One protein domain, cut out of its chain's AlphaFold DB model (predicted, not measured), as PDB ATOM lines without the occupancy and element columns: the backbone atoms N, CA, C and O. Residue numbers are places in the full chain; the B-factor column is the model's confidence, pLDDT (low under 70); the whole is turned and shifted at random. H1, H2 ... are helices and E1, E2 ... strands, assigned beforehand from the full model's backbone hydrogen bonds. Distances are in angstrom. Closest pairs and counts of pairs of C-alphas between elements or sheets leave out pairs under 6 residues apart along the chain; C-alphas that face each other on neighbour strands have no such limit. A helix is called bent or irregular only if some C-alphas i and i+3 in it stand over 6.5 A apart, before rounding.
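AT A GLANCE: This is residues 2 to 53 and 60 to 112 of the 474 residues of an uncharacterized protein of Rhizopus delemar (strain RA 99-880 / ATCC MYA-4621 / FGSC 9543 / NRRL 43880) (UniProt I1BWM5). Four helices make a small, loose body: the long H2 and the shorter H5 run nearly side by side, H1 packs across the first part of H2, and the bent H4 closes the other side, one arm on H1 and the other on H5. From the far end of H2 a tail, residues 35 to 53 with the short H3, sticks out, its residues 36 to 53 of low confidence, and at the opposite end of the body lies a small two-stranded hairpin, E1 and E2. The printed part has 105 residues, with five named helices and two named strands in the order H1, H2, H3, H4, E1, E2, H5; the sheet, E1 - E2, is antiparallel, and the class is mostly helix. The whole is only just loose, close to extended, with a radius of gyration of the C-alphas of 19.1 A, and elongated, spanning 62 by 36 by 21 A.

IN THESE COORDINATES: H1 is residues 2 to 8 and begins at C-alpha 2, at (1.667, -44.941, 3.043). H2, residues 16 to 36, is the longest helix, 30.2 A from first to last C-alpha, and ends at C-alpha 36, at (-12.149, -49.225, -16.229). H3 is residues 42 to 47, 9.0 A long. H4, residues 63 to 81, was assigned as one helix by its hydrogen bonds, but it is bent: C-alphas 71 and 74 are 7.5 A apart. Its arms are H4a, residues 63 to 71, 12.5 A long, and H4b, residues 74 to 81, 10.9 A long. E1 is residues 90 to 92 and E2 is residues 95 to 97. H5, residues 102 to 112, is 15.4 A long and ends at C-alpha 112, at (3.072, -44.258, -16.918).

HOW THE PARTS SIT: H1 and H2 touch at a steep tilt of 48 degrees, opposite ways; the closest C-alphas are those of Met 8 and Leu 20, 4.2 A apart, and H2 takes part with residues 16 to 23 alone. H1 and H4a only just touch, with 3 pairs of C-alphas within 8 A, the closest being those of Gln 2 and Val 68, 6.2 A apart. H2 and H5 touch at a shallow tilt of 26 degrees, the same way, with the C-alphas of Val 21 and Lys 106 closest at 6.2 A. H2 and H4a are near each other, with 6 pairs of C-alphas within 10 A. The arms H4a and H4b stand at a steep tilt of 57 degrees. H4b and H5 touch at a steep tilt of 49 degrees, opposite ways; the closest C-alphas are those of Leu 80 and Arg 104, 5.1 A apart. H3 touches no helix. E1 and E2 form a hairpin, antiparallel at 141 degrees, with N 90 and O 97 at 2.8 A and N 92 and O 95 at 2.9 A, within hydrogen-bond range. Every O i to N i+4 pair is within hydrogen-bond range in H1, H2, H4a, H4b and H5; in H3 it is 1 of 2.

THE WHOLE: The C-alphas of Gly 49 and Gly 95 are the two farthest apart, at 63.0 A. Residues 35 to 53, of which 42 to 47 belong to H3, stand free; without them the body of 86 residues spans 49 by 27 by 20 A. Residues 54 to 59 are not printed, and C-alphas 53 and 60 are 19.5 A apart across this cut, which lies in the link from H3 to H4. Of the links that are printed whole, those from H2 to H3, E1 to E2 and E2 to H5 are tight, and those from H1 to H2 and H4 to E1 are short. The mean pLDDT of the printed part is 83.1, and residues 36 to 53 and residue 60 are under 70.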
ATOM      1  N   GLN A   2       0.396 -45.338   2.388       90.12
ATOM      2  CA  GLN A   2       1.667 -44.941   3.043       90.12
ATOM      3  C   GLN A   2       2.531 -46.109   3.555       90.12
ATOM      4  O   GLN A   2       3.730 -46.157   3.299       90.12
ATOM      5  N   LYS A   3       1.924 -47.084   4.248       92.00
ATOM      6  CA  LYS A   3       2.647 -48.277   4.726       92.00
ATOM      7  C   LYS A   3       3.232 -49.105   3.579       92.00
ATOM      8  O   LYS A   3       4.356 -49.571   3.696       92.00
ATOM      9  N   LEU A   4       2.482 -49.268   2.486       92.12
ATOM     10  CA  LEU A   4       2.921 -50.026   1.315       92.12
ATOM     11  C   LEU A   4       4.122 -49.344   0.650       92.12
ATOM     12  O   LEU A   4       5.145 -49.992   0.470       92.12
ATOM     13  N   ALA A   5       4.038 -48.031   0.400       91.38
ATOM     14  CA  ALA A   5       5.147 -47.250  -0.156       91.38
ATOM     15  C   ALA A   5       6.416 -47.367   0.706       91.38
ATOM     16  O   ALA A   5       7.501 -47.615   0.184       91.38
ATOM     17  N   LYS A   6       6.269 -47.300   2.038       92.19
ATOM     18  CA  LYS A   6       7.386 -47.494   2.969       92.19
ATOM     19  C   LYS A   6       8.035 -48.875   2.831       92.19
ATOM     20  O   LYS A   6       9.253 -48.950   2.825       92.19
ATOM     21  N   PHE A   7       7.250 -49.948   2.710       91.88
ATOM     22  CA  PHE A   7       7.797 -51.297   2.526       91.88
ATOM     23  C   PHE A   7       8.469 -51.489   1.159       91.88
ATOM     24  O   PHE A   7       9.489 -52.161   1.074       91.88
ATOM     25  N   MET A   8       7.924 -50.897   0.093       93.81
ATOM     26  CA  MET A   8       8.495 -50.982  -1.259       93.81
ATOM     27  C   MET A   8       9.882 -50.330  -1.358       93.81
ATOM     28  O   MET A   8      10.761 -50.805  -2.086       93.81
ATOM     29  N   LEU A   9      10.066 -49.234  -0.624       93.12
ATOM     30  CA  LEU A   9      11.246 -48.373  -0.683       93.12
ATOM     31  C   LEU A   9      12.241 -48.619   0.453       93.12
ATOM     32  O   LEU A   9      13.265 -47.943   0.515       93.12
ATOM     33  N   ASP A  10      11.967 -49.582   1.331       91.19
ATOM     34  CA  ASP A  10      12.892 -49.979   2.388       91.19
ATOM     35  C   ASP A  10      14.137 -50.650   1.766       91.19
ATOM     36  O   ASP A  10      14.003 -51.671   1.077       91.19
ATOM     37  N   PRO A  11      15.345 -50.077   1.931       85.00
ATOM     38  CA  PRO A  11      16.569 -50.659   1.389       85.00
ATOM     39  C   PRO A  11      17.044 -51.884   2.180       85.00
ATOM     40  O   PRO A  11      17.718 -52.736   1.603       85.00
ATOM     41  N   ASP A  12      16.679 -51.991   3.461       85.38
ATOM     42  CA  ASP A  12      17.177 -53.019   4.382       85.38
ATOM     43  C   ASP A  12      16.223 -54.224   4.486       85.38
ATOM     44  O   ASP A  12      16.507 -55.209   5.175       85.38
ATOM     45  N   ALA A  13      15.075 -54.169   3.803       83.88
ATOM     46  CA  ALA A  13      14.068 -55.216   3.862       83.88
ATOM     47  C   ALA A  13      14.534 -56.524   3.186       83.88
ATOM     48  O   ALA A  13      15.087 -56.511   2.080       83.88
ATOM     49  N   PRO A  14      14.235 -57.695   3.786       81.12
ATOM     50  CA  PRO A  14      14.437 -58.967   3.108       81.12
ATOM     51  C   PRO A  14      13.544 -59.018   1.861       81.12
ATOM     52  O   PRO A  14      12.344 -58.762   1.937       81.12
ATOM     53  N   ASN A  15      14.123 -59.368   0.710       87.06
ATOM     54  CA  ASN A  15      13.442 -59.395  -0.592       87.06
ATOM     55  C   ASN A  15      12.908 -58.030  -1.077       87.06
ATOM     56  O   ASN A  15      11.906 -57.991  -1.792       87.06
ATOM     57  N   ALA A  16      13.595 -56.927  -0.757       88.88
ATOM     58  CA  ALA A  16      13.208 -55.559  -1.124       88.88
ATOM     59  C   ALA A  16      12.789 -55.383  -2.602       88.88
ATOM     60  O   ALA A  16      11.787 -54.730  -2.898       88.88
ATOM     61  N   THR A  17      13.498 -56.034  -3.531       90.12
ATOM     62  CA  THR A  17      13.153 -56.071  -4.962       90.12
ATOM     63  C   THR A  17      11.760 -56.652  -5.211       90.12
ATOM     64  O   THR A  17      10.962 -56.061  -5.931       90.12
ATOM     65  N   SER A  18      11.440 -57.802  -4.612       91.69
ATOM     66  CA  SER A  18      10.143 -58.463  -4.795       91.69
ATOM     67  C   SER A  18       9.011 -57.646  -4.173       91.69
ATOM     68  O   SER A  18       7.946 -57.512  -4.772       91.69
ATOM     69  N   THR A  19       9.252 -57.040  -3.008       93.94
ATOM     70  CA  THR A  19       8.288 -56.149  -2.353       93.94
ATOM     71  C   THR A  19       7.978 -54.925  -3.207       93.94
ATOM     72  O   THR A  19       6.810 -54.559  -3.325       93.94
ATOM     73  N   LEU A  20       8.987 -54.321  -3.844       95.06
ATOM     74  CA  LEU A  20       8.775 -53.235  -4.798       95.06
ATOM     75  C   LEU A  20       7.950 -53.703  -5.994       95.06
ATOM     76  O   LEU A  20       6.926 -53.096  -6.274       95.06
ATOM     77  N   VAL A  21       8.370 -54.771  -6.673       93.81
ATOM     78  CA  VAL A  21       7.701 -55.262  -7.889       93.81
ATOM     79  C   VAL A  21       6.228 -55.571  -7.617       93.81
ATOM     80  O   VAL A  21       5.361 -55.074  -8.327       93.81
ATOM     81  N   ASN A  22       5.932 -56.323  -6.555       94.88
ATOM     82  CA  ASN A  22       4.556 -56.671  -6.199       94.88
ATOM     83  C   ASN A  22       3.757 -55.454  -5.722       94.88
ATOM     84  O   ASN A  22       2.591 -55.307  -6.075       94.88
ATOM     85  N   GLY A  23       4.376 -54.567  -4.937       95.50
ATOM     86  CA  GLY A  23       3.730 -53.340  -4.483       95.50
ATOM     87  C   GLY A  23       3.374 -52.408  -5.639       95.50
ATOM     88  O   GLY A  23       2.283 -51.851  -5.646       95.50
ATOM     89  N   VAL A  24       4.254 -52.294  -6.639       96.12
ATOM     90  CA  VAL A  24       3.985 -51.559  -7.880       96.12
ATOM     91  C   VAL A  24       2.815 -52.188  -8.630       96.12
ATOM     92  O   VAL A  24       1.882 -51.465  -8.959       96.12
ATOM     93  N   SER A  25       2.824 -53.507  -8.855       95.12
ATOM     94  CA  SER A  25       1.731 -54.184  -9.568       95.12
ATOM     95  C   SER A  25       0.378 -53.944  -8.897       95.12
ATOM     96  O   SER A  25      -0.564 -53.556  -9.570       95.12
ATOM     97  N   ILE A  26       0.302 -54.049  -7.563       94.56
ATOM     98  CA  ILE A  26      -0.930 -53.758  -6.811       94.56
ATOM     99  C   ILE A  26      -1.411 -52.324  -7.064       94.56
ATOM    100  O   ILE A  26      -2.605 -52.087  -7.206       94.56
ATOM    101  N   ILE A  27      -0.500 -51.351  -7.100       93.38
ATOM    102  CA  ILE A  27      -0.856 -49.948  -7.341       93.38
ATOM    103  C   ILE A  27      -1.385 -49.759  -8.762       93.38
ATOM    104  O   ILE A  27      -2.416 -49.115  -8.933       93.38
ATOM    105  N   ILE A  28      -0.711 -50.346  -9.751       93.00
ATOM    106  CA  ILE A  28      -1.135 -50.320 -11.154       93.00
ATOM    107  C   ILE A  28      -2.523 -50.947 -11.300       93.00
ATOM    108  O   ILE A  28      -3.405 -50.337 -11.898       93.00
ATOM    109  N   ASP A  29      -2.751 -52.112 -10.696       91.44
ATOM    110  CA  ASP A  29      -4.035 -52.809 -10.765       91.44
ATOM    111  C   ASP A  29      -5.156 -51.988 -10.115       91.44
ATOM    112  O   ASP A  29      -6.251 -51.901 -10.666       91.44
ATOM    113  N   ILE A  30      -4.889 -51.315  -8.986       88.81
ATOM    114  CA  ILE A  30      -5.872 -50.413  -8.368       88.81
ATOM    115  C   ILE A  30      -6.188 -49.237  -9.297       88.81
ATOM    116  O   ILE A  30      -7.361 -48.887  -9.435       88.81
ATOM    117  N   ILE A  31      -5.178 -48.627  -9.925       87.62
ATOM    118  CA  ILE A  31      -5.380 -47.519 -10.869       87.62
ATOM    119  C   ILE A  31      -6.240 -48.001 -12.042       87.62
ATOM    120  O   ILE A  31      -7.303 -47.438 -12.288       87.62
ATOM    121  N   ARG A  32      -5.848 -49.090 -12.708       87.25
ATOM    122  CA  ARG A  32      -6.559 -49.636 -13.873       87.25
ATOM    123  C   ARG A  32      -7.986 -50.064 -13.555       87.25
ATOM    124  O   ARG A  32      -8.887 -49.743 -14.321       87.25
ATOM    125  N   HIS A  33      -8.208 -50.726 -12.422       83.12
ATOM    126  CA  HIS A  33      -9.544 -51.161 -12.019       83.12
ATOM    127  C   HIS A  33     -10.481 -49.971 -11.770       83.12
ATOM    128  O   HIS A  33     -11.596 -49.960 -12.275       83.12
ATOM    129  N   ASN A  34     -10.006 -48.926 -11.081       76.62
ATOM    130  CA  ASN A  34     -10.813 -47.720 -10.857       76.62
ATOM    131  C   ASN A  34     -11.018 -46.894 -12.138       76.62
ATOM    132  O   ASN A  34     -11.976 -46.128 -12.210       76.62
ATOM    133  N   ASN A  35     -10.141 -47.039 -13.134       70.06
ATOM    134  CA  ASN A  35     -10.263 -46.365 -14.425       70.06
ATOM    135  C   ASN A  35     -11.239 -47.088 -15.372       70.06
ATOM    136  O   ASN A  35     -12.028 -46.422 -16.035       70.06
ATOM    137  N   ALA A  36     -11.243 -48.425 -15.396       59.81
ATOM    138  CA  ALA A  36     -12.149 -49.225 -16.229       59.81
ATOM    139  C   ALA A  36     -13.632 -49.026 -15.860       59.81
ATOM    140  O   ALA A  36     -14.499 -49.005 -16.730       59.81
ATOM    141  N   ASP A  37     -13.928 -48.807 -14.578       51.03
ATOM    142  CA  ASP A  37     -15.291 -48.524 -14.115       51.03
ATOM    143  C   ASP A  37     -15.815 -47.148 -14.579       51.03
ATOM    144  O   ASP A  37     -17.026 -46.920 -14.584       51.03
ATOM    145  N   LEU A  38     -14.922 -46.228 -14.971       50.44
ATOM    146  CA  LEU A  38     -15.253 -44.854 -15.369       50.44
ATOM    147  C   LEU A  38     -15.482 -44.688 -16.880       50.44
ATOM    148  O   LEU A  38     -16.185 -43.757 -17.268       50.44
ATOM    149  N   GLU A  39     -14.922 -45.564 -17.721       49.91
ATOM    150  CA  GLU A  39     -15.116 -45.543 -19.185       49.91
ATOM    151  C   GLU A  39     -16.482 -46.103 -19.624       49.91
ATOM    152  O   GLU A  39     -16.893 -45.920 -20.769       49.91
ATOM    153  N   ASN A  40     -17.244 -46.702 -18.703       47.62
ATOM    154  CA  ASN A  40     -18.649 -47.037 -18.924       47.62
ATOM    155  C   ASN A  40     -19.510 -45.763 -18.857       47.62
ATOM    156  O   ASN A  40     -20.073 -45.419 -17.815       47.62
ATOM    157  N   ASP A  41     -19.599 -45.053 -19.982       45.84
ATOM    158  CA  ASP A  41     -20.401 -43.843 -20.154       45.84
ATOM    159  C   ASP A  41     -21.869 -44.066 -19.695       45.84
ATOM    160  O   ASP A  41     -22.581 -44.936 -20.228       45.84
ATOM    161  N   PRO A  42     -22.379 -43.282 -18.723       51.41
ATOM    162  CA  PRO A  42     -23.789 -43.304 -18.337       51.41
ATOM    163  C   PRO A  42     -24.739 -43.040 -19.514       51.41
ATOM    164  O   PRO A  42     -25.883 -43.499 -19.482       51.41
ATOM    165  N   ALA A  43     -24.284 -42.323 -20.549       52.41
ATOM    166  CA  ALA A  43     -25.080 -42.004 -21.729       52.41
ATOM    167  C   ALA A  43     -25.315 -43.224 -22.635       52.41
ATOM    168  O   ALA A  43     -26.423 -43.395 -23.146       52.41
ATOM    169  N   VAL A  44     -24.323 -44.110 -22.778       48.53
ATOM    170  CA  VAL A  44     -24.454 -45.362 -23.552       48.53
ATOM    171  C   VAL A  44     -25.292 -46.384 -22.782       48.53
ATOM    172  O   VAL A  44     -26.154 -47.049 -23.355       48.53
ATOM    173  N   THR A  45     -25.136 -46.427 -21.455       48.28
ATOM    174  CA  THR A  45     -25.943 -47.292 -20.575       48.28
ATOM    175  C   THR A  45     -27.439 -46.938 -20.633       48.28
ATOM    176  O   THR A  45     -28.293 -47.818 -20.545       48.28
ATOM    177  N   GLY A  46     -27.777 -45.656 -20.821       50.94
ATOM    178  CA  GLY A  46     -29.162 -45.199 -20.961       50.94
ATOM    179  C   GLY A  46     -29.828 -45.565 -22.295       50.94
ATOM    180  O   GLY A  46     -31.056 -45.607 -22.358       50.94
ATOM    181  N   LEU A  47     -29.050 -45.849 -23.346       51.50
ATOM    182  CA  LEU A  47     -29.572 -46.123 -24.689       51.50
ATOM    183  C   LEU A  47     -30.052 -47.573 -24.858       51.50
ATOM    184  O   LEU A  47     -30.985 -47.821 -25.618       51.50
ATOM    185  N   TYR A  48     -29.469 -48.515 -24.109       48.78
ATOM    186  CA  TYR A  48     -29.788 -49.946 -24.197       48.78
ATOM    187  C   TYR A  48     -30.803 -50.446 -23.158       48.78
ATOM    188  O   TYR A  48     -31.030 -51.645 -23.061       48.78
ATOM    189  N   GLY A  49     -31.452 -49.564 -22.389       43.25
ATOM    190  CA  GLY A  49     -32.641 -49.910 -21.590       43.25
ATOM    191  C   GLY A  49     -32.454 -50.935 -20.457       43.25
ATOM    192  O   GLY A  49     -33.401 -51.180 -19.712       43.25
ATOM    193  N   TYR A  50     -31.262 -51.498 -20.259       44.09
ATOM    194  CA  TYR A  50     -30.976 -52.382 -19.133       44.09
ATOM    195  C   TYR A  50     -30.765 -51.556 -17.864       44.09
ATOM    196  O   TYR A  50     -29.656 -51.144 -17.526       44.09
ATOM    197  N   SER A  51     -31.848 -51.332 -17.118       44.12
ATOM    198  CA  SER A  51     -31.792 -50.859 -15.738       44.12
ATOM    199  C   SER A  51     -31.207 -51.952 -14.836       44.12
ATOM    200  O   SER A  51     -31.927 -52.623 -14.093       44.12
ATOM    201  N   THR A  52     -29.894 -52.161 -14.887       41.81
ATOM    202  CA  THR A  52     -29.214 -52.963 -13.872       41.81
ATOM    203  C   THR A  52     -29.149 -52.132 -12.593       41.81
ATOM    204  O   THR A  52     -28.333 -51.231 -12.425       41.81
ATOM    205  N   SER A  53     -30.054 -52.430 -11.661       41.91
ATOM    206  CA  SER A  53     -30.034 -51.910 -10.286       41.91
ATOM    207  C   SER A  53     -28.950 -52.603  -9.447       41.91
ATOM    208  O   SER A  53     -29.148 -52.885  -8.265       41.91
ATOM    209  N   VAL A  60     -13.607 -45.143  -5.912       66.56
ATOM    210  CA  VAL A  60     -12.680 -44.832  -4.821       66.56
ATOM    211  C   VAL A  60     -11.815 -43.652  -5.253       66.56
ATOM    212  O   VAL A  60     -11.219 -43.653  -6.327       66.56
ATOM    213  N   SER A  61     -11.724 -42.612  -4.418       73.69
ATOM    214  CA  SER A  61     -10.865 -41.471  -4.741       73.69
ATOM    215  C   SER A  61      -9.390 -41.873  -4.678       73.69
ATOM    216  O   SER A  61      -8.875 -42.218  -3.615       73.69
ATOM    217  N   LEU A  62      -8.695 -41.770  -5.811       82.44
ATOM    218  CA  LEU A  62      -7.256 -42.033  -5.913       82.44
ATOM    219  C   LEU A  62      -6.387 -40.851  -5.440       82.44
ATOM    220  O   LEU A  62      -5.163 -40.956  -5.454       82.44
ATOM    221  N   ALA A  63      -6.983 -39.745  -4.981       81.69
ATOM    222  CA  ALA A  63      -6.265 -38.529  -4.588       81.69
ATOM    223  C   ALA A  63      -5.210 -38.788  -3.494       81.69
ATOM    224  O   ALA A  63      -4.041 -38.443  -3.663       81.69
ATOM    225  N   ASP A  64      -5.579 -39.483  -2.414       84.00
ATOM    226  CA  ASP A  64      -4.639 -39.811  -1.332       84.00
ATOM    227  C   ASP A  64      -3.527 -40.760  -1.788       84.00
ATOM    228  O   ASP A  64      -2.381 -40.646  -1.347       84.00
ATOM    229  N   MET A  65      -3.847 -41.702  -2.682       89.00
ATOM    230  CA  MET A  65      -2.847 -42.579  -3.283       89.00
ATOM    231  C   MET A  65      -1.849 -41.755  -4.088       89.00
ATOM    232  O   MET A  65      -0.651 -41.841  -3.825       89.00
ATOM    233  N   LEU A  66      -2.336 -40.954  -5.036       89.06
ATOM    234  CA  LEU A  66      -1.502 -40.132  -5.899       89.06
ATOM    235  C   LEU A  66      -0.631 -39.182  -5.091       89.06
ATOM    236  O   LEU A  66       0.553 -39.065  -5.388       89.06
ATOM    237  N   LYS A  67      -1.166 -38.564  -4.036       89.62
ATOM    238  CA  LYS A  67      -0.390 -37.705  -3.137       89.62
ATOM    239  C   LYS A  67       0.765 -38.464  -2.486       89.62
ATOM    240  O   LYS A  67       1.910 -38.032  -2.581       89.62
ATOM    241  N   VAL A  68       0.486 -39.627  -1.893       92.06
ATOM    242  CA  VAL A  68       1.523 -40.470  -1.278       92.06
ATOM    243  C   VAL A  68       2.563 -40.899  -2.309       92.06
ATOM    244  O   VAL A  68       3.753 -40.843  -2.018       92.06
ATOM    245  N   MET A  69       2.148 -41.308  -3.507       94.44
ATOM    246  CA  MET A  69       3.082 -41.715  -4.557       94.44
ATOM    247  C   MET A  69       3.922 -40.537  -5.062       94.44
ATOM    248  O   MET A  69       5.128 -40.696  -5.227       94.44
ATOM    249  N   SER A  70       3.317 -39.351  -5.199       93.50
ATOM    250  CA  SER A  70       3.989 -38.097  -5.575       93.50
ATOM    251  C   SER A  70       5.139 -37.765  -4.626       93.50
ATOM    252  O   SER A  70       6.236 -37.432  -5.073       93.50
ATOM    253  N   ASP A  71       4.921 -37.914  -3.317       94.69
ATOM    254  CA  ASP A  71       5.946 -37.650  -2.299       94.69
ATOM    255  C   ASP A  71       7.171 -38.569  -2.433       94.69
ATOM    256  O   ASP A  71       8.286 -38.166  -2.100       94.69
ATOM    257  N   HIS A  72       6.976 -39.784  -2.955       96.06
ATOM    258  CA  HIS A  72       8.025 -40.795  -3.091       96.06
ATOM    259  C   HIS A  72       8.636 -40.856  -4.504       96.06
ATOM    260  O   HIS A  72       9.580 -41.620  -4.718       96.06
ATOM    261  N   ILE A  73       8.177 -40.032  -5.462       96.69
ATOM    262  CA  ILE A  73       8.762 -39.947  -6.816       96.69
ATOM    263  C   ILE A  73      10.292 -39.799  -6.778       96.69
ATOM    264  O   ILE A  73      10.954 -40.576  -7.462       96.69
ATOM    265  N   PRO A  74      10.903 -38.925  -5.946       96.31
ATOM    266  CA  PRO A  74      12.363 -38.809  -5.903       96.31
ATOM    267  C   PRO A  74      13.084 -40.121  -5.547       96.31
ATOM    268  O   PRO A  74      14.156 -40.403  -6.080       96.31
ATOM    269  N   GLN A  75      12.498 -40.939  -4.670       96.00
ATOM    270  CA  GLN A  75      13.077 -42.221  -4.256       96.00
ATOM    271  C   GLN A  75      12.934 -43.277  -5.357       96.00
ATOM    272  O   GLN A  75      13.873 -44.032  -5.606       96.00
ATOM    273  N   PHE A  76      11.801 -43.300  -6.066       96.75
ATOM    274  CA  PHE A  76      11.643 -44.140  -7.256       96.75
ATOM    275  C   PHE A  76      12.625 -43.739  -8.362       96.75
ATOM    276  O   PHE A  76      13.282 -44.601  -8.940       96.75
ATOM    277  N   THR A  77      12.816 -42.441  -8.595       96.25
ATOM    278  CA  THR A  77      13.801 -41.936  -9.557       96.25
ATOM    279  C   THR A  77      15.231 -42.338  -9.182       96.25
ATOM    280  O   THR A  77      16.019 -42.718 -10.047       96.25
ATOM    281  N   GLN A  78      15.577 -42.351  -7.892       95.44
ATOM    282  CA  GLN A  78      16.872 -42.864  -7.443       95.44
ATOM    283  C   GLN A  78      17.054 -44.356  -7.775       95.44
ATOM    284  O   GLN A  78      18.150 -44.765  -8.160       95.44
ATOM    285  N   LEU A  79      15.993 -45.160  -7.665       95.06
ATOM    286  CA  LEU A  79      16.011 -46.581  -8.025       95.06
ATOM    287  C   LEU A  79      16.086 -46.818  -9.543       95.06
ATOM    288  O   LEU A  79      16.619 -47.848  -9.955       95.06
ATOM    289  N   LEU A  80      15.630 -45.872 -10.375       95.38
ATOM    290  CA  LEU A  80      15.882 -45.907 -11.822       95.38
ATOM    291  C   LEU A  80      17.377 -45.772 -12.131       95.38
ATOM    292  O   LEU A  80      17.907 -46.511 -12.957       95.38
ATOM    293  N   LEU A  81      18.072 -44.870 -11.437       93.50
ATOM    294  CA  LEU A  81      19.511 -44.672 -11.622       93.50
ATOM    295  C   LEU A  81      20.315 -45.844 -11.045       93.50
ATOM    296  O   LEU A  81      21.189 -46.393 -11.716       93.50
ATOM    297  N   LYS A  82      19.995 -46.256  -9.815       91.69
ATOM    298  CA  LYS A  82      20.710 -47.302  -9.079       91.69
ATOM    299  C   LYS A  82      19.735 -48.358  -8.535       91.69
ATOM    300  O   LYS A  82      19.346 -48.276  -7.366       91.69
ATOM    301  N   PRO A  83      19.344 -49.350  -9.353       92.00
ATOM    302  CA  PRO A  83      18.485 -50.441  -8.903       92.00
ATOM    303  C   PRO A  83      19.216 -51.334  -7.890       92.00
ATOM    304  O   PRO A  83      20.437 -51.477  -7.924       92.00
ATOM    305  N   ARG A  84      18.458 -51.965  -6.989       89.50
ATOM    306  CA  ARG A  84      18.967 -52.902  -5.970       89.50
ATOM    307  C   ARG A  84      19.216 -54.300  -6.546       89.50
ATOM    308  O   ARG A  84      20.004 -55.065  -6.008       89.50
ATOM    309  N   SER A  85      18.512 -54.635  -7.622       85.62
ATOM    310  CA  SER A  85      18.497 -55.949  -8.272       85.62
ATOM    311  C   SER A  85      19.618 -56.186  -9.283       85.62
ATOM    312  O   SER A  85      19.834 -57.333  -9.674       85.62
ATOM    313  N   VAL A  86      20.330 -55.141  -9.714       86.38
ATOM    314  CA  VAL A  86      21.383 -55.251 -10.734       86.38
ATOM    315  C   VAL A  86      22.752 -55.230 -10.062       86.38
ATOM    316  O   VAL A  86      23.171 -54.216  -9.514       86.38
ATOM    317  N   ASN A  87      23.466 -56.355 -10.143       81.56
ATOM    318  CA  ASN A  87      24.785 -56.547  -9.528       81.56
ATOM    319  C   ASN A  87      25.938 -56.390 -10.536       81.56
ATOM    320  O   ASN A  87      26.942 -57.094 -10.452       81.56
ATOM    321  N   GLY A  88      25.784 -55.471 -11.491       84.81
ATOM    322  CA  GLY A  88      26.755 -55.210 -12.553       84.81
ATOM    323  C   GLY A  88      26.418 -55.883 -13.890       84.81
ATOM    324  O   GLY A  88      25.313 -56.410 -14.058       84.81
ATOM    325  N   PRO A  89      27.347 -55.824 -14.861       88.50
ATOM    326  CA  PRO A  89      27.139 -56.362 -16.199       88.50
ATOM    327  C   PRO A  89      26.965 -57.882 -16.200       88.50
ATOM    328  O   PRO A  89      27.614 -58.602 -15.440       88.50
ATOM    329  N   VAL A  90      26.103 -58.370 -17.087       88.62
ATOM    330  CA  VAL A  90      25.912 -59.794 -17.359       88.62
ATOM    331  C   VAL A  90      26.628 -60.132 -18.660       88.62
ATOM    332  O   VAL A  90      26.446 -59.450 -19.670       88.62
ATOM    333  N   HIS A  91      27.425 -61.199 -18.642       89.94
ATOM    334  CA  HIS A  91      28.132 -61.658 -19.831       89.94
ATOM    335  C   HIS A  91      27.161 -62.303 -20.824       89.94
ATOM    336  O   HIS A  91      26.450 -63.254 -20.488       89.94
ATOM    337  N   THR A  92      27.143 -61.797 -22.053       87.25
ATOM    338  CA  THR A  92      26.328 -62.322 -23.154       87.25
ATOM    339  C   THR A  92      27.196 -62.624 -24.374       87.25
ATOM    340  O   THR A  92      28.357 -62.227 -24.451       87.25
ATOM    341  N   THR A  93      26.626 -63.287 -25.382       84.75
ATOM    342  CA  THR A  93      27.305 -63.533 -26.668       84.75
ATOM    343  C   THR A  93      27.638 -62.254 -27.441       84.75
ATOM    344  O   THR A  93      28.461 -62.300 -28.353       84.75
ATOM    345  N   LEU A  94      27.017 -61.127 -27.085       79.81
ATOM    346  CA  LEU A  94      27.276 -59.803 -27.651       79.81
ATOM    347  C   LEU A  94      28.241 -58.970 -26.787       79.81
ATOM    348  O   LEU A  94      28.495 -57.812 -27.106       79.81
ATOM    349  N   GLY A  95      28.790 -59.552 -25.716       85.19
ATOM    350  CA  GLY A  95      29.642 -58.878 -24.739       85.19
ATOM    351  C   GLY A  95      28.947 -58.662 -23.397       85.19
ATOM    352  O   GLY A  95      27.866 -59.201 -23.132       85.19
ATOM    353  N   ASP A  96      29.591 -57.886 -22.534       87.69
ATOM    354  CA  ASP A  96      29.053 -57.548 -21.221       87.69
ATOM    355  C   ASP A  96      27.980 -56.468 -21.364       87.69
ATOM    356  O   ASP A  96      28.241 -55.374 -21.866       87.69
ATOM    357  N   ILE A  97      26.762 -56.785 -20.932       88.31
ATOM    358  CA  ILE A  97      25.607 -55.891 -21.032       88.31
ATOM    359  C   ILE A  97      25.077 -55.631 -19.628       88.31
ATOM    360  O   ILE A  97      24.840 -56.563 -18.858       88.31
ATOM    361  N   GLU A  98      24.866 -54.363 -19.277       89.50
ATOM    362  CA  GLU A  98      24.126 -54.028 -18.061       89.50
ATOM    363  C   GLU A  98      22.658 -54.438 -18.249       89.50
ATOM    364  O   GLU A  98      22.031 -54.019 -19.222       89.50
ATOM    365  N   PRO A  99      22.074 -55.267 -17.369       92.00
ATOM    366  CA  PRO A  99      20.668 -55.619 -17.478       92.00
ATOM    367  C   PRO A  99      19.784 -54.454 -17.008       92.00
ATOM    368  O   PRO A  99      20.104 -53.754 -16.047       92.00
ATOM    369  N   LEU A 100      18.613 -54.287 -17.634       92.56
ATOM    370  CA  LEU A 100      17.629 -53.283 -17.206       92.56
ATOM    371  C   LEU A 100      17.189 -53.512 -15.749       92.56
ATOM    372  O   LEU A 100      17.076 -52.572 -14.970       92.56
ATOM    373  N   GLY A 101      16.968 -54.773 -15.378       91.50
ATOM    374  CA  GLY A 101      16.414 -55.145 -14.079       91.50
ATOM    375  C   GLY A 101      14.904 -54.895 -13.987       91.50
ATOM    376  O   GLY A 101      14.351 -53.977 -14.594       91.50
ATOM    377  N   PHE A 102      14.215 -55.726 -13.202       90.62
ATOM    378  CA  PHE A 102      12.760 -55.633 -13.044       90.62
ATOM    379  C   PHE A 102      12.316 -54.359 -12.324       90.62
ATOM    380  O   PHE A 102      11.223 -53.870 -12.582       90.62
ATOM    381  N   GLU A 103      13.154 -53.801 -11.446       93.06
ATOM    382  CA  GLU A 103      12.813 -52.577 -10.715       93.06
ATOM    383  C   GLU A 103      12.696 -51.380 -11.653       93.06
ATOM    384  O   GLU A 103      11.705 -50.663 -11.570       93.06
ATOM    385  N   ARG A 104      13.651 -51.198 -12.581       95.69
ATOM    386  CA  ARG A 104      13.601 -50.094 -13.549       95.69
ATOM    387  C   ARG A 104      12.338 -50.188 -14.404       95.69
ATOM    388  O   ARG A 104      11.592 -49.220 -14.489       95.69
ATOM    389  N   LEU A 105      12.055 -51.372 -14.959       96.06
ATOM    390  CA  LEU A 105      10.868 -51.591 -15.790       96.06
ATOM    391  C   LEU A 105       9.566 -51.330 -15.019       96.06
ATOM    392  O   LEU A 105       8.715 -50.587 -15.496       96.06
ATOM    393  N   LYS A 106       9.426 -51.888 -13.809       96.25
ATOM    394  CA  LYS A 106       8.217 -51.716 -12.991       96.25
ATOM    395  C   LYS A 106       8.027 -50.267 -12.549       96.25
ATOM    396  O   LYS A 106       6.905 -49.779 -12.542       96.25
ATOM    397  N   ILE A 107       9.098 -49.549 -12.217       97.38
ATOM    398  CA  ILE A 107       8.999 -48.120 -11.891       97.38
ATOM    399  C   ILE A 107       8.567 -47.308 -13.120       97.38
ATOM    400  O   ILE A 107       7.722 -46.429 -12.973       97.38
ATOM    401  N   CYS A 108       9.074 -47.613 -14.319       97.94
ATOM    402  CA  CYS A 108       8.592 -46.972 -15.545       97.94
ATOM    403  C   CYS A 108       7.093 -47.238 -15.774       97.94
ATOM    404  O   CYS A 108       6.359 -46.303 -16.079       97.94
ATOM    405  N   GLU A 109       6.619 -48.476 -15.576       97.12
ATOM    406  CA  GLU A 109       5.186 -48.805 -15.677       97.12
ATOM    407  C   GLU A 109       4.357 -48.027 -14.646       97.12
ATOM    408  O   GLU A 109       3.319 -47.459 -14.978       97.12
ATOM    409  N   LEU A 110       4.841 -47.935 -13.402       97.12
ATOM    410  CA  LEU A 110       4.202 -47.126 -12.367       97.12
ATOM    411  C   LEU A 110       4.112 -45.655 -12.791       97.12
ATOM    412  O   LEU A 110       3.080 -45.024 -12.594       97.12
ATOM    413  N   PHE A 111       5.190 -45.094 -13.340       97.50
ATOM    414  CA  PHE A 111       5.218 -43.701 -13.775       97.50
ATOM    415  C   PHE A 111       4.215 -43.430 -14.899       97.50
ATOM    416  O   PHE A 111       3.520 -42.417 -14.827       97.50
ATOM    417  N   ALA A 112       4.079 -44.346 -15.861       95.50
ATOM    418  CA  ALA A 112       3.072 -44.258 -16.918       95.50
ATOM    419  C   ALA A 112       1.643 -44.235 -16.361       95.50
ATOM    420  O   ALA A 112       0.865 -43.339 -16.677       95.50
TER     421      ALA A 112